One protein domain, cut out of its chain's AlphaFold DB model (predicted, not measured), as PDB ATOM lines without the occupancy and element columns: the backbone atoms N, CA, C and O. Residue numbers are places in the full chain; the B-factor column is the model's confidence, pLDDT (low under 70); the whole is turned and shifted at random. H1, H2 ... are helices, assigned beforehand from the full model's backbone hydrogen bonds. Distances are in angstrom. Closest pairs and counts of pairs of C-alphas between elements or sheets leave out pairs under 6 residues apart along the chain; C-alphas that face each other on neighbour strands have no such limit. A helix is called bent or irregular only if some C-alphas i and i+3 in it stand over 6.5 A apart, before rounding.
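This is residues 202 to 366 of the 437 residues of an uncharacterized protein of Polyangiaceae bacterium (UniProt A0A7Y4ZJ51). Four helices, H1, H2, H3 and H5, stand side by side as an up-and-down bundle, each running against the one before it in the chain, and H9 packs on H5 with H6 and H7 touching it. H1 makes one end of the long axis; H10 and a long loop of residues 290 to 318 lie toward the other. The printed part has 165 residues with ten named helices, H1 to H10 in chain order, and no named strand: all helix. It is compact, with a radius of gyration of the C-alphas of 14.9 A, yet elongated, spanning 47 by 28 by 27 A.

H1, residues 203 to 217, and H2, residues 225 to 238, form a helical hairpin; they touch, closest at the C-alphas of Val 213 and Val 228, 6.1 A, at a steep tilt of 44 degrees. H3, residues 240 to 253, makes a second hairpin with H2, which it touches with residues 242 to 247 alone, closest at C-alphas Val 236 and Ala 243, 5.3 A. H5, residues 263 to 274, touches H3 at Gly 247 and Ala 268, C-alphas 3.9 A apart, opposite ways at 40 degrees, steep. H4, residues 256 to 259, touches H6, residues 282 to 289, closest at C-alphas Ala 259 and Ile 286, 6.0 A. H9, residues 345 to 355, touches H5, C-alphas Ala 269 and Ala 347 being closest at 5.0 A, and H7, residues 319 to 330, touches H9, closest at C-alphas Ala 326 and Ala 346, 5.8 A. H8, residues 334 to 337, only just touches H2, with 3 pairs of C-alphas within 8 A, the closest being Ile 230 and Pro 334, 6.0 A. H10, residues 359 to 366, touches no helix. Every O i to N i+4 pair is within hydrogen-bond range in H3, H5, H6, H7 and H10, against 9 of 11 in H1, 8 of 10 in H2 and 6 of 7 in H9.

H1 begins at C-alpha 203 (294.928, 186.528, 357.764) and is 20.0 A long; H2 is 20.4 A, H3 19.6 A, H5 16.8 A and H7 16.4 A. H1 is irregular, C-alphas 204 and 207 being 8.8 A apart, and H9 only just, C-alphas 352 and 355 being 6.8 A apart. H10 ends at C-alpha 366 (256.494, 196.238, 367.607).

The C-alphas of Ala 208 and Glu 313, the two farthest apart, are 46.9 A apart. The printed part has no cut. The link from H6 to H7 is long, 29 residues. Mean pLDDT of the printed part is 75.5; 54 residues are under 70, among them 300 to 315 and 339 to 358.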
ATOM      1  N   LEU A 202     293.578 184.857 354.103       91.38
ATOM      2  CA  LEU A 202     293.533 186.309 354.175       91.38
ATOM      3  C   LEU A 202     294.232 186.858 355.427       91.38
ATOM      4  O   LEU A 202     294.786 187.956 355.386       91.38
ATOM      5  N   HIS A 203     294.292 186.089 356.517       89.00
ATOM      6  CA  HIS A 203     294.928 186.528 357.764       89.00
ATOM      7  C   HIS A 203     296.448 186.694 357.610       89.00
ATOM      8  O   HIS A 203     297.068 187.527 358.270       89.00
ATOM      9  N   ALA A 204     297.055 185.967 356.669       87.44
ATOM     10  CA  ALA A 204     298.467 186.108 356.332       87.44
ATOM     11  C   ALA A 204     298.794 187.382 355.519       87.44
ATOM     12  O   ALA A 204     299.970 187.680 355.310       87.44
ATOM     13  N   GLN A 205     297.788 188.124 355.029       85.69
ATOM     14  CA  GLN A 205     297.962 189.225 354.066       85.69
ATOM     15  C   GLN A 205     297.193 190.507 354.434       85.69
ATOM     16  O   GLN A 205     296.915 191.340 353.570       85.69
ATOM     17  N   THR A 206     296.870 190.700 355.713       84.69
ATOM     18  CA  THR A 206     296.013 191.794 356.213       84.69
ATOM     19  C   THR A 206     296.391 193.183 355.697       84.69
ATOM     20  O   THR A 206     295.525 193.908 355.218       84.69
ATOM     21  N   GLY A 207     297.679 193.546 355.701       83.81
ATOM     22  CA  GLY A 207     298.132 194.851 355.199       83.81
ATOM     23  C   GLY A 207     297.841 195.081 353.708       83.81
ATOM     24  O   GLY A 207     297.403 196.163 353.321       83.81
ATOM     25  N   ALA A 208     298.031 194.059 352.869       86.06
ATOM     26  CA  ALA A 208     297.754 194.155 351.435       86.06
ATOM     27  C   ALA A 208     296.244 194.142 351.145       86.06
ATOM     28  O   ALA A 208     295.770 194.860 350.265       86.06
ATOM     29  N   ILE A 209     295.478 193.379 351.929       91.75
ATOM     30  CA  ILE A 209     294.016 193.335 351.841       91.75
ATOM     31  C   ILE A 209     293.400 194.673 352.241       91.75
ATOM     32  O   ILE A 209     292.481 195.128 351.570       91.75
ATOM     33  N   HIS A 210     293.915 195.334 353.282       92.12
ATOM     34  CA  HIS A 210     293.454 196.663 353.681       92.12
ATOM     35  C   HIS A 210     293.535 197.654 352.512       92.12
ATOM     36  O   HIS A 210     292.527 198.247 352.130       92.12
ATOM     37  N   ALA A 211     294.713 197.772 351.888       91.00
ATOM     38  CA  ALA A 211     294.915 198.640 350.727       91.00
ATOM     39  C   ALA A 211     294.011 198.249 349.544       91.00
ATOM     40  O   ALA A 211     293.467 199.114 348.856       91.00
ATOM     41  N   ARG A 212     293.808 196.944 349.324       91.00
ATOM     42  CA  ARG A 212     292.923 196.451 348.265       91.00
ATOM     43  C   ARG A 212     291.463 196.825 348.506       91.00
ATOM     44  O   ARG A 212     290.789 197.262 347.576       91.00
ATOM     45  N   VAL A 213     290.962 196.651 349.728       92.12
ATOM     46  CA  VAL A 213     289.593 197.035 350.098       92.12
ATOM     47  C   VAL A 213     289.408 198.535 349.891       92.12
ATOM     48  O   VAL A 213     288.440 198.937 349.252       92.12
ATOM     49  N   GLU A 214     290.359 199.353 350.339       91.69
ATOM     50  CA  GLU A 214     290.325 200.804 350.144       91.69
ATOM     51  C   GLU A 214     290.243 201.192 348.654       91.69
ATOM     52  O   GLU A 214     289.374 201.976 348.274       91.69
ATOM     53  N   GLU A 215     291.062 200.587 347.785       90.62
ATOM     54  CA  GLU A 215     291.011 200.807 346.328       90.62
ATOM     55  C   GLU A 215     289.644 200.434 345.726       90.62
ATOM     56  O   GLU A 215     289.109 201.148 344.873       90.62
ATOM     57  N   LEU A 216     289.070 199.296 346.132       89.88
ATOM     58  CA  LEU A 216     287.803 198.807 345.582       89.88
ATOM     59  C   LEU A 216     286.621 199.684 346.017       89.88
ATOM     60  O   LEU A 216     285.733 199.939 345.205       89.88
ATOM     61  N   LEU A 217     286.636 200.199 347.249       90.44
ATOM     62  CA  LEU A 217     285.596 201.089 347.775       90.44
ATOM     63  C   LEU A 217     285.597 202.487 347.137       90.44
ATOM     64  O   LEU A 217     284.579 203.173 347.178       90.44
ATOM     65  N   GLN A 218     286.698 202.907 346.505       89.00
ATOM     66  CA  GLN A 218     286.760 204.168 345.752       89.00
ATOM     67  C   GLN A 218     286.017 204.113 344.403       89.00
ATOM     68  O   GLN A 218     285.836 205.145 343.753       89.00
ATOM     69  N   LYS A 219     285.586 202.927 343.952       85.44
ATOM     70  CA  LYS A 219     284.876 202.735 342.679       85.44
ATOM     71  C   LYS A 219     283.363 202.727 342.906       85.44
ATOM     72  O   LYS A 219     282.874 202.117 343.852       85.44
ATOM     73  N   SER A 220     282.621 203.372 342.005       82.12
ATOM     74  CA  SER A 220     281.154 203.380 342.009       82.12
ATOM     75  C   SER A 220     280.618 202.882 340.660       82.12
ATOM     76  O   SER A 220     280.904 203.517 339.639       82.12
ATOM     77  N   PRO A 221     279.875 201.756 340.616       82.25
ATOM     78  CA  PRO A 221     279.559 200.860 341.738       82.25
ATOM     79  C   PRO A 221     280.792 200.101 342.266       82.25
ATOM     80  O   PRO A 221     281.772 199.925 341.537       82.25
ATOM     81  N   VAL A 222     280.727 199.628 343.519       85.25
ATOM     82  CA  VAL A 222     281.793 198.810 344.126       85.25
ATOM     83  C   VAL A 222     281.907 197.485 343.358       85.25
ATOM     84  O   VAL A 222     280.928 196.735 343.298       85.25
ATOM     85  N   PRO A 223     283.066 197.163 342.759       83.50
ATOM     86  CA  PRO A 223     283.272 195.882 342.096       83.50
ATOM     87  C   PRO A 223     283.360 194.749 343.126       83.50
ATOM     88  O   PRO A 223     284.028 194.884 344.146       83.50
ATOM     89  N   GLU A 224     282.719 193.617 342.825       83.12
ATOM     90  CA  GLU A 224     282.735 192.403 343.661       83.12
ATOM     91  C   GLU A 224     282.422 192.644 345.147       83.12
ATOM     92  O   GLU A 224     283.228 192.304 346.020       83.12
ATOM     93  N   PRO A 225     281.233 193.179 345.477       85.50
ATOM     94  CA  PRO A 225     280.863 193.476 346.861       85.50
ATOM     95  C   PRO A 225     280.971 192.251 347.784       85.50
ATOM     96  O   PRO A 225     281.390 192.388 348.931       85.50
ATOM     97  N   ALA A 226     280.673 191.045 347.288       85.38
ATOM     98  CA  ALA A 226     280.840 189.808 348.053       85.38
ATOM     99  C   ALA A 226     282.305 189.552 348.443       85.38
ATOM    100  O   ALA A 226     282.597 189.261 349.604       85.38
ATOM    101  N   ALA A 227     283.241 189.725 347.505       89.62
ATOM    102  CA  ALA A 227     284.658 189.526 347.784       89.62
ATOM    103  C   ALA A 227     285.211 190.597 348.735       89.62
ATOM    104  O   ALA A 227     285.969 190.277 349.651       89.62
ATOM    105  N   VAL A 228     284.782 191.853 348.563       90.31
ATOM    106  CA  VAL A 228     285.101 192.945 349.497       90.31
ATOM    107  C   VAL A 228     284.568 192.634 350.897       90.31
ATOM    108  O   VAL A 228     285.282 192.831 351.875       90.31
ATOM    109  N   GLY A 229     283.359 192.077 351.007       89.00
ATOM    110  CA  GLY A 229     282.791 191.653 352.284       89.00
ATOM    111  C   GLY A 229     283.612 190.562 352.980       89.00
ATOM    112  O   GLY A 229     283.866 190.660 354.180       89.00
ATOM    113  N   ILE A 230     284.086 189.555 352.241       90.56
ATOM    114  CA  ILE A 230     284.970 188.504 352.778       90.56
ATOM    115  C   ILE A 230     286.293 189.102 353.272       90.56
ATOM    116  O   ILE A 230     286.717 188.824 354.395       90.56
ATOM    117  N   MET A 231     286.922 189.959 352.464       92.62
ATOM    118  CA  MET A 231     288.157 190.654 352.835       92.62
ATOM    119  C   MET A 231     287.982 191.492 354.100       92.62
ATOM    120  O   MET A 231     288.812 191.434 355.004       92.62
ATOM    121  N   LEU A 232     286.872 192.221 354.200       91.19
ATOM    122  CA  LEU A 232     286.582 193.048 355.357       91.19
ATOM    123  C   LEU A 232     286.405 192.211 356.628       91.19
ATOM    124  O   LEU A 232     286.966 192.567 357.657       91.19
ATOM    125  N   ARG A 233     285.710 191.067 356.560       89.25
ATOM    126  CA  ARG A 233     285.570 190.131 357.694       89.25
ATOM    127  C   ARG A 233     286.911 189.573 358.165       89.25
ATOM    128  O   ARG A 233     287.116 189.451 359.370       89.25
ATOM    129  N   ALA A 234     287.826 189.276 357.243       91.31
ATOM    130  CA  ALA A 234     289.182 188.875 357.612       91.31
ATOM    131  C   ALA A 234     289.895 189.996 358.390       91.31
ATOM    132  O   ALA A 234     290.457 189.736 359.453       91.31
ATOM    133  N   LEU A 235     289.780 191.250 357.928       92.12
ATOM    134  CA  LEU A 235     290.323 192.416 358.634       92.12
ATOM    135  C   LEU A 235     289.687 192.621 360.013       92.12
ATOM    136  O   LEU A 235     290.395 193.009 360.931       92.12
ATOM    137  N   VAL A 236     288.394 192.328 360.210       89.75
ATOM    138  CA  VAL A 236     287.738 192.466 361.528       89.75
ATOM    139  C   VAL A 236     288.463 191.681 362.619       89.75
ATOM    140  O   VAL A 236     288.579 192.152 363.749       89.75
ATOM    141  N   LYS A 237     288.942 190.481 362.287       84.88
ATOM    142  CA  LYS A 237     289.594 189.595 363.251       84.88
ATOM    143  C   LYS A 237     290.961 190.121 363.695       84.88
ATOM    144  O   LYS A 237     291.298 189.998 364.869       84.88
ATOM    145  N   ASP A 238     291.716 190.709 362.770       87.75
ATOM    146  CA  ASP A 238     293.125 191.061 362.986       87.75
ATOM    147  C   ASP A 238     293.345 192.565 363.231       87.75
ATOM    148  O   ASP A 238     294.283 192.955 363.923       87.75
ATOM    149  N   GLN A 239     292.487 193.411 362.658       90.31
ATOM    150  CA  GLN A 239     292.564 194.876 362.632       90.31
ATOM    151  C   GLN A 239     291.161 195.502 362.804       90.31
ATOM    152  O   GLN A 239     290.644 196.165 361.901       90.31
ATOM    153  N   PRO A 240     290.485 195.289 363.950       88.62
ATOM    154  CA  PRO A 240     289.076 195.652 364.119       88.62
ATOM    155  C   PRO A 240     288.795 197.156 363.970       88.62
ATOM    156  O   PRO A 240     287.719 197.533 363.507       88.62
ATOM    157  N   LYS A 241     289.740 198.034 364.336       88.38
ATOM    158  CA  LYS A 241     289.555 199.493 364.242       88.38
ATOM    159  C   LYS A 241     289.660 199.987 362.801       88.38
ATOM    160  O   LYS A 241     288.833 200.777 362.354       88.38
ATOM    161  N   GLU A 242     290.659 199.504 362.075       90.00
ATOM    162  CA  GLU A 242     290.885 199.801 360.664       90.00
ATOM    163  C   GLU A 242     289.742 199.229 359.814       90.00
ATOM    164  O   GLU A 242     289.164 199.929 358.980       90.00
ATOM    165  N   ALA A 243     289.328 197.993 360.110       90.75
ATOM    166  CA  ALA A 243     288.163 197.372 359.496       90.75
ATOM    167  C   ALA A 243     286.891 198.200 359.726       90.75
ATOM    168  O   ALA A 243     286.105 198.365 358.798       90.75
ATOM    169  N   ALA A 244     286.678 198.771 360.917       88.50
ATOM    170  CA  ALA A 244     285.523 199.636 361.165       88.50
ATOM    171  C   ALA A 244     285.518 200.903 360.295       88.50
ATOM    172  O   ALA A 244     284.466 201.282 359.779       88.50
ATOM    173  N   ALA A 245     286.673 201.542 360.085       89.31
ATOM    174  CA  ALA A 245     286.775 202.715 359.213       89.31
ATOM    175  C   ALA A 245     286.462 202.369 357.742       89.31
ATOM    176  O   ALA A 245     285.687 203.069 357.077       89.31
ATOM    177  N   LEU A 246     286.998 201.246 357.252       91.38
ATOM    178  CA  LEU A 246     286.660 200.714 355.929       91.38
ATOM    179  C   LEU A 246     285.187 200.298 355.840       91.38
ATOM    180  O   LEU A 246     284.548 200.545 354.823       91.38
ATOM    181  N   GLY A 247     284.625 199.739 356.913       89.44
ATOM    182  CA  GLY A 247     283.211 199.397 357.020       89.44
ATOM    183  C   GLY A 247     282.314 200.615 356.823       89.44
ATOM    184  O   GLY A 247     281.449 200.592 355.953       89.44
ATOM    185  N   CYS A 248     282.562 201.725 357.519       86.88
ATOM    186  CA  CYS A 248     281.790 202.952 357.288       86.88
ATOM    187  C   CYS A 248     281.934 203.491 355.865       86.88
ATOM    188  O   CYS A 248     280.950 203.899 355.247       86.88
ATOM    189  N   THR A 249     283.146 203.435 355.310       89.69
ATOM    190  CA  THR A 249     283.387 203.815 353.911       89.69
ATOM    191  C   THR A 249     282.575 202.944 352.953       89.69
ATOM    192  O   THR A 249     281.954 203.462 352.025       89.69
ATOM    193  N   ALA A 250     282.509 201.636 353.209       88.75
ATOM    194  CA  ALA A 250     281.721 200.698 352.423       88.75
ATOM    195  C   ALA A 250     280.221 200.993 352.510       88.75
ATOM    196  O   ALA A 250     279.553 201.033 351.480       88.75
ATOM    197  N   LEU A 251     279.698 201.272 353.709       83.25
ATOM    198  CA  LEU A 251     278.291 201.642 353.891       83.25
ATOM    199  C   LEU A 251     277.931 202.940 353.167       83.25
ATOM    200  O   LEU A 251     276.846 203.043 352.605       83.25
ATOM    201  N   LYS A 252     278.856 203.901 353.124       85.44
ATOM    202  CA  LYS A 252     278.694 205.152 352.378       85.44
ATOM    203  C   LYS A 252     278.740 204.964 350.862       85.44
ATOM    204  O   LYS A 252     278.056 205.682 350.137       85.44
ATOM    205  N   ALA A 253     279.570 204.039 350.382       82.69
ATOM    206  CA  ALA A 253     279.696 203.729 348.960       82.69
ATOM    207  C   ALA A 253     278.476 202.968 348.411       82.69
ATOM    208  O   ALA A 253     278.208 203.014 347.209       82.69
ATOM    209  N   LEU A 254     277.725 202.285 349.280       78.12
ATOM    210  CA  LEU A 254     276.468 201.636 348.926       78.12
ATOM    211  C   LEU A 254     275.348 202.674 348.782       78.12
ATOM    212  O   LEU A 254     275.178 203.569 349.607       78.12
ATOM    213  N   ASN A 255     274.542 202.540 347.729       68.88
ATOM    214  CA  ASN A 255     273.308 203.314 347.616       68.88
ATOM    215  C   ASN A 255     272.178 202.614 348.398       68.88
ATOM    216  O   ASN A 255     272.279 201.431 348.716       68.88
ATOM    217  N   LYS A 256     271.084 203.328 348.694       64.75
ATOM    218  CA  LYS A 256     269.983 202.803 349.528       64.75
ATOM    219  C   LYS A 256     269.382 201.494 349.003       64.75
ATOM    220  O   LYS A 256     269.063 200.619 349.798       64.75
ATOM    221  N   GLU A 257     269.250 201.360 347.685       59.41
ATOM    222  CA  GLU A 257     268.650 200.178 347.050       59.41
ATOM    223  C   GLU A 257     269.575 198.953 347.103       59.41
ATOM    224  O   GLU A 257     269.114 197.835 347.303       59.41
ATOM    225  N   THR A 258     270.891 199.154 346.985       65.38
ATOM    226  CA  THR A 258     271.897 198.076 347.054       65.38
ATOM    227  C   THR A 258     272.294 197.719 348.487       65.38
ATOM    228  O   THR A 258     272.742 196.600 348.735       65.38
ATOM    229  N   ALA A 259     272.107 198.632 349.444       63.25
ATOM    230  CA  ALA A 259     272.446 198.426 350.851       63.25
ATOM    231  C   ALA A 259     271.602 197.335 351.535       63.25
ATOM    232  O   ALA A 259     272.131 196.626 352.386       63.25
ATOM    233  N   ALA A 260     270.329 197.171 351.157       55.03
ATOM    234  CA  ALA A 260     269.397 196.264 351.839       55.03
ATOM    235  C   ALA A 260     269.678 194.762 351.609       55.03
ATOM    236  O   ALA A 260     269.231 193.936 352.389       55.03
ATOM    237  N   GLY A 261     270.423 194.389 350.560       59.25
ATOM    238  CA  GLY A 261     270.620 192.978 350.183       59.25
ATOM    239  C   GLY A 261     272.070 192.547 349.963       59.25
ATOM    240  O   GLY A 261     272.313 191.423 349.537       59.25
ATOM    241  N   SER A 262     273.049 193.426 350.199       72.56
ATOM    242  CA  SER A 262     274.440 193.167 349.812       72.56
ATOM    243  C   SER A 262     275.247 192.447 350.908       72.56
ATOM    244  O   SER A 262     275.295 192.939 352.042       72.56
ATOM    245  N   PRO A 263     276.002 191.374 350.586       75.69
ATOM    246  CA  PRO A 263     276.973 190.766 351.505       75.69
ATOM    247  C   PRO A 263     278.013 191.766 352.043       75.69
ATOM    248  O   PRO A 263     278.495 191.632 353.171       75.69
ATOM    249  N   LEU A 264     278.329 192.808 351.258       84.12
ATOM    250  CA  LEU A 264     279.215 193.895 351.675       84.12
ATOM    251  C   LEU A 264     278.616 194.704 352.829       84.12
ATOM    252  O   LEU A 264     279.337 195.046 353.761       84.12
ATOM    253  N   ALA A 265     277.309 194.982 352.795       79.12
ATOM    254  CA  ALA A 265     276.636 195.735 353.850       79.12
ATOM    255  C   ALA A 265     276.698 194.987 355.191       79.12
ATOM    256  O   ALA A 265     276.978 195.591 356.227       79.12
ATOM    257  N   ALA A 266     276.504 193.662 355.168       77.25
ATOM    258  CA  ALA A 266     276.602 192.816 356.359       77.25
ATOM    259  C   ALA A 266     278.026 192.817 356.933       77.25
ATOM    260  O   ALA A 266     278.219 193.061 358.124       77.25
ATOM    261  N   ALA A 267     279.034 192.605 356.082       84.38
ATOM    262  CA  ALA A 267     280.435 192.633 356.495       84.38
ATOM    263  C   ALA A 267     280.853 194.002 357.058       84.38
ATOM    264  O   ALA A 267     281.557 194.074 358.063       84.38
ATOM    265  N   ALA A 268     280.391 195.086 356.437       85.69
ATOM    266  CA  ALA A 268     280.684 196.446 356.861       85.69
ATOM    267  C   ALA A 268     280.064 196.784 358.218       85.69
ATOM    268  O   ALA A 268     280.744 197.334 359.086       85.69
ATOM    269  N   ALA A 269     278.816 196.373 358.440       80.94
ATOM    270  CA  ALA A 269     278.178 196.468 359.743       80.94
ATOM    271  C   ALA A 269     278.931 195.640 360.806       80.94
ATOM    272  O   ALA A 269     279.202 196.127 361.899       80.94
ATOM    273  N   LEU A 270     279.357 194.413 360.499       81.50
ATOM    274  CA  LEU A 270     280.159 193.618 361.441       81.50
ATOM    275  C   LEU A 270     281.489 194.283 361.795       81.50
ATOM    276  O   LEU A 270     281.896 194.266 362.957       81.50
ATOM    277  N   ALA A 271     282.152 194.888 360.813       85.19
ATOM    278  CA  ALA A 271     283.412 195.576 361.036       85.19
ATOM    279  C   ALA A 271     283.252 196.779 361.963       85.19
ATOM    280  O   ALA A 271     283.977 196.899 362.949       85.19
ATOM    281  N   VAL A 272     282.248 197.617 361.707       82.56
ATOM    282  CA  VAL A 272     281.917 198.767 362.558       82.56
ATOM    283  C   VAL A 272     281.546 198.321 363.976       82.56
ATOM    284  O   VAL A 272     282.034 198.899 364.948       82.56
ATOM    285  N   LEU A 273     280.751 197.253 364.109       80.25
ATOM    286  CA  LEU A 273     280.378 196.668 365.398       80.25
ATOM    287  C   LEU A 273     281.607 196.258 366.222       80.25
ATOM    288  O   LEU A 273     281.711 196.590 367.403       80.25
ATOM    289  N   LYS A 274     282.537 195.524 365.606       82.81
ATOM    290  CA  LYS A 274     283.702 194.953 366.295       82.81
ATOM    291  C   LYS A 274     284.842 195.946 366.524       82.81
ATOM    292  O   LYS A 274     285.627 195.737 367.445       82.81
ATOM    293  N   GLY A 275     284.907 197.043 365.768       78.75
ATOM    294  CA  GLY A 275     285.895 198.111 365.971       78.75
ATOM    295  C   GLY A 275     285.713 198.949 367.237       78.75
ATOM    296  O   GLY A 275     286.624 199.692 367.601       78.75
ATOM    297  N   GLY A 276     284.583 198.813 367.940       63.44
ATOM    298  CA  GLY A 276     284.430 199.333 369.299       63.44
ATOM    299  C   GLY A 276     284.205 200.844 369.411       63.44
ATOM    300  O   GLY A 276     284.798 201.472 370.287       63.44
ATOM    301  N   GLY A 277     283.316 201.421 368.591       52.81
ATOM    302  CA  GLY A 277     282.706 202.723 368.906       52.81
ATOM    303  C   GLY A 277     282.789 203.814 367.842       52.81
ATOM    304  O   GLY A 277     282.610 204.984 368.174       52.81
ATOM    305  N   THR A 278     283.038 203.486 366.577       55.50
ATOM    306  CA  THR A 278     282.852 204.467 365.503       55.50
ATOM    307  C   THR A 278     281.352 204.674 365.292       55.50
ATOM    308  O   THR A 278     280.663 203.758 364.839       55.50
ATOM    309  N   THR A 279     280.826 205.855 365.632       67.94
ATOM    310  CA  THR A 279     279.490 206.264 365.185       67.94
ATOM    311  C   THR A 279     279.533 206.341 363.668       67.94
ATOM    312  O   THR A 279     280.339 207.061 363.081       67.94
ATOM    313  N   CYS A 280     278.729 205.502 363.032       77.25
ATOM    314  CA  CYS A 280     278.725 205.320 361.596       77.25
ATOM    315  C   CYS A 280     277.357 205.775 361.087       77.25
ATOM    316  O   CYS A 280     276.412 204.980 361.128       77.25
ATOM    317  N   PRO A 281     277.205 207.047 360.670       76.25
ATOM    318  CA  PRO A 281     275.901 207.615 360.324       76.25
ATOM    319  C   PRO A 281     275.145 206.800 359.270       76.25
ATOM    320  O   PRO A 281     273.914 206.753 359.258       76.25
ATOM    321  N   GLU A 282     275.885 206.123 358.397       78.38
ATOM    322  CA  GLU A 282     275.369 205.298 357.316       78.38
ATOM    323  C   GLU A 282     274.668 204.019 357.801       78.38
ATOM    324  O   GLU A 282     273.847 203.469 357.072       78.38
ATOM    325  N   VAL A 283     274.883 203.577 359.048       74.00
ATOM    326  CA  VAL A 283     274.142 202.440 359.633       74.00
ATOM    327  C   VAL A 283     272.646 202.732 359.683       74.00
ATOM    328  O   VAL A 283     271.835 201.857 359.378       74.00
ATOM    329  N   LYS A 284     272.266 203.980 359.982       71.38
ATOM    330  CA  LYS A 284     270.862 204.399 359.961       71.38
ATOM    331  C   LYS A 284     270.238 204.224 358.577       71.38
ATOM    332  O   LYS A 284     269.097 203.799 358.482       71.38
ATOM    333  N   VAL A 285     270.988 204.500 357.509       70.62
ATOM    334  CA  VAL A 285     270.492 204.383 356.130       70.62
ATOM    335  C   VAL A 285     270.110 202.940 355.793       70.62
ATOM    336  O   VAL A 285     269.101 202.726 355.126       70.62
ATOM    337  N   ILE A 286     270.872 201.959 356.283       71.81
ATOM    338  CA  ILE A 286     270.571 200.534 356.090       71.81
ATOM    339  C   ILE A 286     269.329 200.133 356.888       71.81
ATOM    340  O   ILE A 286     268.438 199.469 356.364       71.81
ATOM    341  N   LEU A 287     269.247 200.572 358.147       71.81
ATOM    342  CA  LEU A 287     268.112 200.271 359.020       71.81
ATOM    343  C   LEU A 287     266.807 200.908 358.525       71.81
ATOM    344  O   LEU A 287     265.753 200.286 358.628       71.81
ATOM    345  N   ASP A 288     266.881 202.113 357.960       70.75
ATOM    346  CA  ASP A 288     265.742 202.805 357.353       70.75
ATOM    347  C   ASP A 288     265.303 202.135 356.036       70.75
ATOM    348  O   ASP A 288     264.122 202.177 355.696       70.75
ATOM    349  N   ALA A 289     266.231 201.522 355.288       70.00
ATOM    350  CA  ALA A 289     265.915 200.803 354.052       70.00
ATOM    351  C   ALA A 289     265.188 199.476 354.316       70.00
ATOM    352  O   ALA A 289     264.367 199.048 353.504       70.00
ATOM    353  N   GLU A 290     265.456 198.834 355.457       69.94
ATOM    354  CA  GLU A 290     264.881 197.529 355.773       69.94
ATOM    355  C   GLU A 290     264.383 197.414 357.226       69.94
ATOM    356  O   GLU A 290     264.805 196.532 357.981       69.94
ATOM    357  N   PRO A 291     263.402 198.245 357.641       66.88
ATOM    358  CA  PRO A 291     263.003 198.354 359.043       66.88
ATOM    359  C   PRO A 291     262.385 197.072 359.620       66.88
ATOM    360  O   PRO A 291     262.195 196.945 360.829       66.88
ATOM    361  N   CYS A 292     262.066 196.114 358.749       69.88
ATOM    362  CA  CYS A 292     261.352 194.883 359.049       69.88
ATOM    363  C   CYS A 292     262.146 193.622 358.734       69.88
ATOM    364  O   CYS A 292     261.613 192.528 358.921       69.88
ATOM    365  N   ALA A 293     263.382 193.728 358.251       60.12
ATOM    366  CA  ALA A 293     264.198 192.540 358.107       60.12
ATOM    367  C   ALA A 293     264.613 192.009 359.474       60.12
ATOM    368  O   ALA A 293     264.863 192.731 360.437       60.12
ATOM    369  N   THR A 294     264.514 190.698 359.599       51.81
ATOM    370  CA  THR A 294     264.037 190.042 360.823       51.81
ATOM    371  C   THR A 294     265.141 189.761 361.831       51.81
ATOM    372  O   THR A 294     264.972 188.975 362.752       51.81
ATOM    373  N   ALA A 295     266.257 190.465 361.727       52.91
ATOM    374  CA  ALA A 295     267.396 190.245 362.597       52.91
ATOM    375  C   ALA A 295     267.271 190.883 363.991       52.91
ATOM    376  O   ALA A 295     268.185 190.793 364.809       52.91
ATOM    377  N   ALA A 296     266.139 191.529 364.265       58.78
ATOM    378  CA  ALA A 296     265.856 192.156 365.544       58.78
ATOM    379  C   ALA A 296     265.037 191.271 366.492       58.78
ATOM    380  O   ALA A 296     264.790 191.725 367.597       58.78
ATOM    381  N   ARG A 297     264.595 190.059 366.122       71.06
ATOM    382  CA  ARG A 297     263.818 189.173 367.019       71.06
ATOM    383  C   ARG A 297     264.600 187.919 367.365       71.06
ATOM    384  O   ARG A 297     265.235 187.344 366.485       71.06
ATOM    385  N   CYS A 298     264.545 187.512 368.629       71.50
ATOM    386  CA  CYS A 298     265.286 186.360 369.123       71.50
ATOM    387  C   CYS A 298     264.402 185.432 369.958       71.50
ATOM    388  O   CYS A 298     263.659 185.878 370.829       71.50
ATOM    389  N   THR A 299     264.584 184.131 369.758       72.12
ATOM    390  CA  THR A 299     264.206 183.103 370.733       72.12
ATOM    391  C   THR A 299     265.316 182.925 371.772       72.12
ATOM    392  O   THR A 299     266.392 183.533 371.698       72.12
ATOM    393  N   ASP A 300     265.093 182.019 372.718       69.25
ATOM    394  CA  ASP A 300     266.145 181.431 373.549       69.25
ATOM    395  C   ASP A 300     267.274 180.781 372.719       69.25
ATOM    396  O   ASP A 300     268.413 180.699 373.181       69.25
ATOM    397  N   LYS A 301     266.992 180.382 371.469       66.12
ATOM    398  CA  LYS A 301     267.953 179.770 370.538       66.12
ATOM    399  C   LYS A 301     268.704 180.767 369.648       66.12
ATOM    400  O   LYS A 301     269.697 180.376 369.041       66.12
ATOM    401  N   GLY A 302     268.301 182.039 369.609       65.88
ATOM    402  CA  GLY A 302     268.973 183.089 368.832       65.88
ATOM    403  C   GLY A 302     268.050 183.815 367.849       65.88
ATOM    404  O   GLY A 302     266.828 183.724 367.996       65.88
ATOM    405  N   PRO A 303     268.619 184.568 366.885       69.44
ATOM    406  CA  PRO A 303     267.846 185.346 365.929       69.44
ATOM    407  C   PRO A 303     266.893 184.486 365.115       69.44
ATOM    408  O   PRO A 303     267.197 183.353 364.743       69.44
ATOM    409  N   VAL A 304     265.741 185.064 364.827       68.62
ATOM    410  CA  VAL A 304     264.654 184.406 364.120       68.62
ATOM    411  C   VAL A 304     264.814 184.667 362.632       68.62
ATOM    412  O   VAL A 304     265.176 185.770 362.217       68.62
ATOM    413  N   SER A 305     264.572 183.636 361.821       62.25
ATOM    414  CA  SER A 305     264.771 183.732 360.375       62.25
ATOM    415  C   SER A 305     263.943 184.876 359.771       62.25
ATOM    416  O   SER A 305     262.799 185.095 360.184       62.25
ATOM    417  N   PRO A 306     264.469 185.569 358.739       54.28
ATOM    418  CA  PRO A 306     263.721 186.502 357.902       54.28
ATOM    419  C   PRO A 306     262.333 186.036 357.480       54.28
ATOM    420  O   PRO A 306     261.408 186.850 357.447       54.28
ATOM    421  N   LEU A 307     262.202 184.733 357.240       53.50
ATOM    422  CA  LEU A 307     261.003 184.076 356.732       53.50
ATOM    423  C   LEU A 307     260.148 183.430 357.835       53.50
ATOM    424  O   LEU A 307     259.054 182.943 357.550       53.50
ATOM    425  N   ASP A 308     260.615 183.423 359.086       59.19
ATOM    426  CA  ASP A 308     259.878 182.821 360.192       59.19
ATOM    427  C   ASP A 308     258.789 183.766 360.714       59.19
ATOM    428  O   ASP A 308     259.002 184.902 361.162       59.19
ATOM    429  N   THR A 309     257.571 183.260 360.599       55.88
ATOM    430  CA  THR A 309     256.317 183.945 360.902       55.88
ATOM    431  C   THR A 309     255.499 183.181 361.948       55.88
ATOM    432  O   THR A 309     254.369 183.575 362.258       55.88
ATOM    433  N   THR A 310     256.075 182.102 362.496       51.91
ATOM    434  CA  THR A 310     255.380 181.062 363.262       51.91
ATOM    435  C   THR A 310     255.341 181.345 364.761       51.91
ATOM    436  O   THR A 310     254.309 181.113 365.390       51.91
ATOM    437  N   THR A 311     256.396 181.927 365.334       54.97
ATOM    438  CA  THR A 311     256.477 182.273 366.760       54.97
ATOM    439  C   THR A 311     256.491 183.792 366.944       54.97
ATOM    440  O   THR A 311     257.391 184.520 366.540       54.97
ATOM    441  N   GLN A 312     255.385 184.311 367.478       53.84
ATOM    442  CA  GLN A 312     255.007 185.730 367.405       53.84
ATOM    443  C   GLN A 312     255.081 186.448 368.766       53.84
ATOM    444  O   GLN A 312     254.594 187.567 368.890       53.84
ATOM    445  N   GLU A 313     255.692 185.819 369.773       59.88
ATOM    446  CA  GLU A 313     255.919 186.381 371.120       59.88
ATOM    447  C   GLU A 313     257.404 186.664 371.405       59.88
ATOM    448  O   GLU A 313     257.790 187.000 372.523       59.88
ATOM    449  N   GLU A 314     258.258 186.524 370.395       64.62
ATOM    450  CA  GLU A 314     259.702 186.649 370.556       64.62
ATOM    451  C   GLU A 314     260.095 188.105 370.820       64.62
ATOM    452  O   GLU A 314     259.749 188.994 370.027       64.62
ATOM    453  N   PRO A 315     260.818 188.380 371.920       69.69
ATOM    454  CA  PRO A 315     261.270 189.723 372.214       69.69
ATOM    455  C   PRO A 315     262.260 190.206 371.155       69.69
ATOM    456  O   PRO A 315     262.892 189.432 370.424       69.69
ATOM    457  N   VAL A 316     262.437 191.525 371.121       72.69
ATOM    458  CA  VAL A 316     263.557 192.112 370.393       72.69
ATOM    459  C   VAL A 316     264.862 191.542 370.962       72.69
ATOM    460  O   VAL A 316     265.008 191.437 372.182       72.69
ATOM    461  N   CYS A 317     265.801 191.159 370.096       73.25
ATOM    462  CA  CYS A 317     267.097 190.639 370.500       73.25
ATOM    463  C   CYS A 317     267.801 191.620 371.441       73.25
ATOM    464  O   CYS A 317     267.935 192.811 371.153       73.25
ATOM    465  N   THR A 318     268.311 191.103 372.554       73.00
ATOM    466  CA  THR A 318     269.228 191.854 373.412       73.00
ATOM    467  C   THR A 318     270.561 192.069 372.697       73.00
ATOM    468  O   THR A 318     270.961 191.260 371.857       73.00
ATOM    469  N   LYS A 319     271.303 193.111 373.093       74.25
ATOM    470  CA  LYS A 319     272.681 193.369 372.640       74.25
ATOM    471  C   LYS A 319     273.528 192.088 372.594       74.25
ATOM    472  O   LYS A 319     274.098 191.771 371.558       74.25
ATOM    473  N   ALA A 320     273.547 191.329 373.691       76.38
ATOM    474  CA  ALA A 320     274.356 190.120 373.814       76.38
ATOM    475  C   ALA A 320     273.947 189.015 372.819       76.38
ATOM    476  O   ALA A 320     274.802 188.306 372.293       76.38
ATOM    477  N   GLN A 321     272.648 188.866 372.532       77.25
ATOM    478  CA  GLN A 321     272.173 187.891 371.542       77.25
ATOM    479  C   GLN A 321     272.598 188.275 370.123       77.25
ATOM    480  O   GLN A 321     273.002 187.405 369.353       77.25
ATOM    481  N   VAL A 322     272.550 189.567 369.788       74.44
ATOM    482  CA  VAL A 322     272.977 190.049 368.471       74.44
ATOM    483  C   VAL A 322     274.499 189.984 368.322       74.44
ATOM    484  O   VAL A 322     274.983 189.563 367.277       74.44
ATOM    485  N   GLU A 323     275.264 190.310 369.368       76.12
ATOM    486  CA  GLU A 323     276.726 190.138 369.384       76.12
ATOM    487  C   GLU A 323     277.122 188.674 369.170       76.12
ATOM    488  O   GLU A 323     277.979 188.391 368.336       76.12
ATOM    489  N   LYS A 324     276.442 187.735 369.841       77.75
ATOM    490  CA  LYS A 324     276.665 186.296 369.649       77.75
ATOM    491  C   LYS A 324     276.372 185.852 368.213       77.75
ATOM    492  O   LYS A 324     277.107 185.033 367.665       77.75
ATOM    493  N   ALA A 325     275.308 186.370 367.603       75.56
ATOM    494  CA  ALA A 325     274.987 186.084 366.206       75.56
ATOM    495  C   ALA A 325     276.022 186.684 365.243       75.56
ATOM    496  O   ALA A 325     276.428 186.020 364.295       75.56
ATOM    497  N   ALA A 326     276.493 187.902 365.517       76.44
ATOM    498  CA  ALA A 326     277.568 188.544 364.769       76.44
ATOM    499  C   ALA A 326     278.884 187.751 364.847       76.44
ATOM    500  O   ALA A 326     279.563 187.587 363.837       76.44
ATOM    501  N   ASP A 327     279.223 187.212 366.022       79.44
ATOM    502  CA  ASP A 327     280.384 186.330 366.196       79.44
ATOM    503  C   ASP A 327     280.241 185.019 365.424       79.44
ATOM    504  O   ASP A 327     281.191 184.576 364.778       79.44
ATOM    505  N   ALA A 328     279.049 184.415 365.440       79.00
ATOM    506  CA  ALA A 328     278.769 183.226 364.643       79.00
ATOM    507  C   ALA A 328     278.894 183.511 363.138       79.00
ATOM    508  O   ALA A 328     279.437 182.691 362.401       79.00
ATOM    509  N   ASP A 329     278.448 184.683 362.687       77.25
ATOM    510  CA  ASP A 329     278.524 185.080 361.285       77.25
ATOM    511  C   ASP A 329     279.965 185.380 360.832       77.25
ATOM    512  O   ASP A 329     280.353 185.031 359.718       77.25
ATOM    513  N   LEU A 330     280.805 185.955 361.703       78.00
ATOM    514  CA  LEU A 330     282.247 186.112 361.456       78.00
ATOM    515  C   LEU A 330     282.996 184.773 361.394       78.00
ATOM    516  O   LEU A 330     284.047 184.696 360.761       78.00
ATOM    517  N   ALA A 331     282.469 183.728 362.036       81.56
ATOM    518  CA  ALA A 331     283.059 182.392 362.034       81.56
ATOM    519  C   ALA A 331     282.679 181.543 360.805       81.56
ATOM    520  O   ALA A 331     283.232 180.454 360.630       81.56
ATOM    521  N   ARG A 332     281.747 182.007 359.961       80.56
ATOM    522  CA  ARG A 332     281.355 181.303 358.729       80.56
ATOM    523  C   ARG A 332     282.500 181.248 357.730       80.56
ATOM    524  O   ARG A 332     283.363 182.126 357.695       80.56
ATOM    525  N   THR A 333     282.493 180.222 356.883       83.12
ATOM    526  CA  THR A 333     283.533 180.096 355.864       83.12
ATOM    527  C   THR A 333     283.331 181.144 354.764       83.12
ATOM    528  O   THR A 333     282.189 181.466 354.428       83.12
ATOM    529  N   PRO A 334     284.407 181.657 354.140       83.69
ATOM    530  CA  PRO A 334     284.302 182.584 353.015       83.69
ATOM    531  C   PRO A 334     283.376 182.119 351.883       83.69
ATOM    532  O   PRO A 334     282.692 182.935 351.272       83.69
ATOM    533  N   ARG A 335     283.329 180.808 351.608       80.00
ATOM    534  CA  ARG A 335     282.487 180.235 350.547       80.00
ATOM    535  C   ARG A 335     280.996 180.372 350.857       80.00
ATOM    536  O   ARG A 335     280.230 180.679 349.949       80.00
ATOM    537  N   ASP A 336     280.600 180.225 352.122       75.75
ATOM    538  CA  ASP A 336     279.201 180.365 352.555       75.75
ATOM    539  C   ASP A 336     278.674 181.797 352.391       75.75
ATOM    540  O   ASP A 336     277.466 182.008 352.386       75.75
ATOM    541  N   LEU A 337     279.575 182.778 352.273       73.75
ATOM    542  CA  LEU A 337     279.254 184.202 352.177       73.75
ATOM    543  C   LEU A 337     279.044 184.681 350.734       73.75
ATOM    544  O   LEU A 337     278.578 185.799 350.526       73.75
ATOM    545  N   LEU A 338     279.382 183.863 349.728       72.69
ATOM    546  CA  LEU A 338     279.225 184.232 348.314       72.69
ATOM    547  C   LEU A 338     277.767 184.274 347.851       72.69
ATOM    548  O   LEU A 338     277.450 184.982 346.898       72.69
ATOM    549  N   HIS A 339     276.906 183.511 348.516       64.69
ATOM    550  CA  HIS A 339     275.489 183.368 348.179       64.69
ATOM    551  C   HIS A 339     274.576 183.847 349.306       64.69
ATOM    552  O   HIS A 339     273.369 183.627 349.251       64.69
ATOM    553  N   ASP A 340     275.155 184.449 350.343       61.31
ATOM    554  CA  ASP A 340     274.409 184.830 351.525       61.31
ATOM    555  C   ASP A 340     273.603 186.096 351.263       61.31
ATOM    556  O   ASP A 340     274.136 187.119 350.829       61.31
ATOM    557  N   GLU A 341     272.313 186.023 351.555       55.59
ATOM    558  CA  GLU A 341     271.498 187.219 351.673       55.59
ATOM    559  C   GLU A 341     271.863 187.936 352.978       55.59
ATOM    560  O   GLU A 341     272.225 187.327 353.984       55.59
ATOM    561  N   TYR A 342     271.814 189.263 352.932       59.16
ATOM    562  CA  TYR A 342     272.161 190.154 354.031       59.16
ATOM    563  C   TYR A 342     271.562 189.723 355.388       59.16
ATOM    564  O   TYR A 342     270.378 189.404 355.491       59.16
ATOM    565  N   SER A 343     272.372 189.789 356.457       58.19
ATOM    566  CA  SER A 343     271.906 189.680 357.846       58.19
ATOM    567  C   SER A 343     271.838 191.070 358.500       58.19
ATOM    568  O   SER A 343     272.877 191.625 358.878       58.19
ATOM    569  N   PRO A 344     270.631 191.630 358.718       58.88
ATOM    570  CA  PRO A 344     270.446 192.911 359.404       58.88
ATOM    571  C   PRO A 344     270.886 192.928 360.875       58.88
ATOM    572  O   PRO A 344     270.804 193.967 361.532       58.88
ATOM    573  N   ALA A 345     271.351 191.792 361.417       62.84
ATOM    574  CA  ALA A 345     271.655 191.622 362.837       62.84
ATOM    575  C   ALA A 345     272.765 192.581 363.254       62.84
ATOM    576  O   ALA A 345     272.622 193.342 364.207       62.84
ATOM    577  N   ALA A 346     273.859 192.595 362.495       62.88
ATOM    578  CA  ALA A 346     275.023 193.403 362.818       62.88
ATOM    579  C   ALA A 346     274.713 194.907 362.785       62.88
ATOM    580  O   ALA A 346     275.109 195.629 363.698       62.88
ATOM    581  N   ALA A 347     273.948 195.371 361.790       64.94
ATOM    582  CA  ALA A 347     273.538 196.774 361.706       64.94
ATOM    583  C   ALA A 347     272.628 197.164 362.880       64.94
ATOM    584  O   ALA A 347     272.798 198.233 363.470       64.94
ATOM    585  N   PHE A 348     271.712 196.274 363.277       67.19
ATOM    586  CA  PHE A 348     270.852 196.494 364.436       67.19
ATOM    587  C   PHE A 348     271.651 196.553 365.749       67.19
ATOM    588  O   PHE A 348     271.423 197.452 366.557       67.19
ATOM    589  N   ALA A 349     272.635 195.665 365.948       65.19
ATOM    590  CA  ALA A 349     273.537 195.733 367.102       65.19
ATOM    591  C   ALA A 349     274.275 197.070 367.175       65.19
ATOM    592  O   ALA A 349     274.334 197.663 368.247       65.19
ATOM    593  N   ILE A 350     274.801 197.575 366.056       63.81
ATOM    594  CA  ILE A 350     275.492 198.870 366.049       63.81
ATOM    595  C   ILE A 350     274.557 199.994 366.476       63.81
ATOM    596  O   ILE A 350     274.945 200.804 367.312       63.81
ATOM    597  N   ALA A 351     273.321 200.035 365.973       63.31
ATOM    598  CA  ALA A 351     272.368 201.058 366.399       63.31
ATOM    599  C   ALA A 351     272.040 200.966 367.896       63.31
ATOM    600  O   ALA A 351     271.955 201.993 368.563       63.31
ATOM    601  N   VAL A 352     271.933 199.761 368.463       61.62
ATOM    602  CA  VAL A 352     271.777 199.576 369.919       61.62
ATOM    603  C   VAL A 352     273.001 200.086 370.702       61.62
ATOM    604  O   VAL A 352     272.858 200.497 371.852       61.62
ATOM    605  N   LEU A 353     274.197 200.068 370.105       61.94
ATOM    606  CA  LEU A 353     275.476 200.339 370.773       61.94
ATOM    607  C   LEU A 353     276.034 201.752 370.614       61.94
ATOM    608  O   LEU A 353     276.710 202.219 371.528       61.94
ATOM    609  N   GLY A 354     275.823 202.377 369.458       55.38
ATOM    610  CA  GLY A 354     276.482 203.623 369.060       55.38
ATOM    611  C   GLY A 354     275.583 204.857 369.120       55.38
ATOM    612  O   GLY A 354     276.008 205.871 369.660       55.38
ATOM    613  N   ASP A 355     274.348 204.763 368.611       52.97
ATOM    614  CA  ASP A 355     273.493 205.939 368.335       52.97
ATOM    615  C   ASP A 355     272.060 205.838 368.906       52.97
ATOM    616  O   ASP A 355     271.278 206.787 368.823       52.97
ATOM    617  N   GLY A 356     271.706 204.702 369.510       59.72
ATOM    618  CA  GLY A 356     270.334 204.372 369.886       59.72
ATOM    619  C   GLY A 356     269.516 203.897 368.682       59.72
ATOM    620  O   GLY A 356     269.613 204.417 367.571       59.72
ATOM    621  N   VAL A 357     268.676 202.883 368.890       65.38
ATOM    622  CA  VAL A 357     267.766 202.412 367.839       65.38
ATOM    623  C   VAL A 357     266.754 203.521 367.530       65.38
ATOM    624  O   VAL A 357     266.095 203.985 368.467       65.38
ATOM    625  N   PRO A 358     266.574 203.938 366.259       69.50
ATOM    626  CA  PRO A 358     265.557 204.922 365.917       69.50
ATOM    627  C   PRO A 358     264.185 204.502 366.481       69.50
ATOM    628  O   PRO A 358     263.765 203.366 366.243       69.50
ATOM    629  N   PRO A 359     263.458 205.372 367.213       75.50
ATOM    630  CA  PRO A 359     262.171 205.010 367.816       75.50
ATOM    631  C   PRO A 359     261.155 204.471 366.804       75.50
ATOM    632  O   PRO A 359     260.399 203.551 367.112       75.50
ATOM    633  N   GLU A 360     261.189 204.991 365.576       75.12
ATOM    634  CA  GLU A 360     260.356 204.528 364.463       75.12
ATOM    635  C   GLU A 360     260.635 203.063 364.092       75.12
ATOM    636  O   GLU A 360     259.703 202.329 363.768       75.12
ATOM    637  N   LEU A 361     261.884 202.596 364.216       75.38
ATOM    638  CA  LEU A 361     262.262 201.204 363.958       75.38
ATOM    639  C   LEU A 361     261.730 200.270 365.052       75.38
ATOM    640  O   LEU A 361     261.156 199.224 364.754       75.38
ATOM    641  N   LEU A 362     261.865 200.666 366.324       76.69
ATOM    642  CA  LEU A 362     261.288 199.916 367.447       76.69
ATOM    643  C   LEU A 362     259.762 199.845 367.335       76.69
ATOM    644  O   LEU A 362     259.168 198.795 367.579       76.69
ATOM    645  N   LYS A 363     259.130 200.947 366.919       79.12
ATOM    646  CA  LYS A 363     257.693 201.015 366.661       79.12
ATOM    647  C   LYS A 363     257.279 200.106 365.499       79.12
ATOM    648  O   LYS A 363     256.330 199.338 365.647       79.12
ATOM    649  N   ALA A 364     257.997 200.143 364.376       79.25
ATOM    650  CA  ALA A 364     257.757 199.279 363.219       79.25
ATOM    651  C   ALA A 364     257.865 197.790 363.586       79.25
ATOM    652  O   ALA A 364     256.954 197.011 363.307       79.25
ATOM    653  N   GLN A 365     258.923 197.397 364.302       78.50
ATOM    654  CA  GLN A 365     259.102 196.019 364.772       78.50
ATOM    655  C   GLN A 365     258.012 195.607 365.774       78.50
ATOM    656  O   GLN A 365     257.493 194.494 365.689       78.50
ATOM    657  N   ALA A 366     257.583 196.508 366.666       79.88
ATOM    658  CA  ALA A 366     256.494 196.238 367.607       79.88
ATOM    659  C   ALA A 366     255.155 195.937 366.908       79.88
ATOM    660  O   ALA A 366     254.383 195.121 367.416       79.88
TER     661      ALA A 366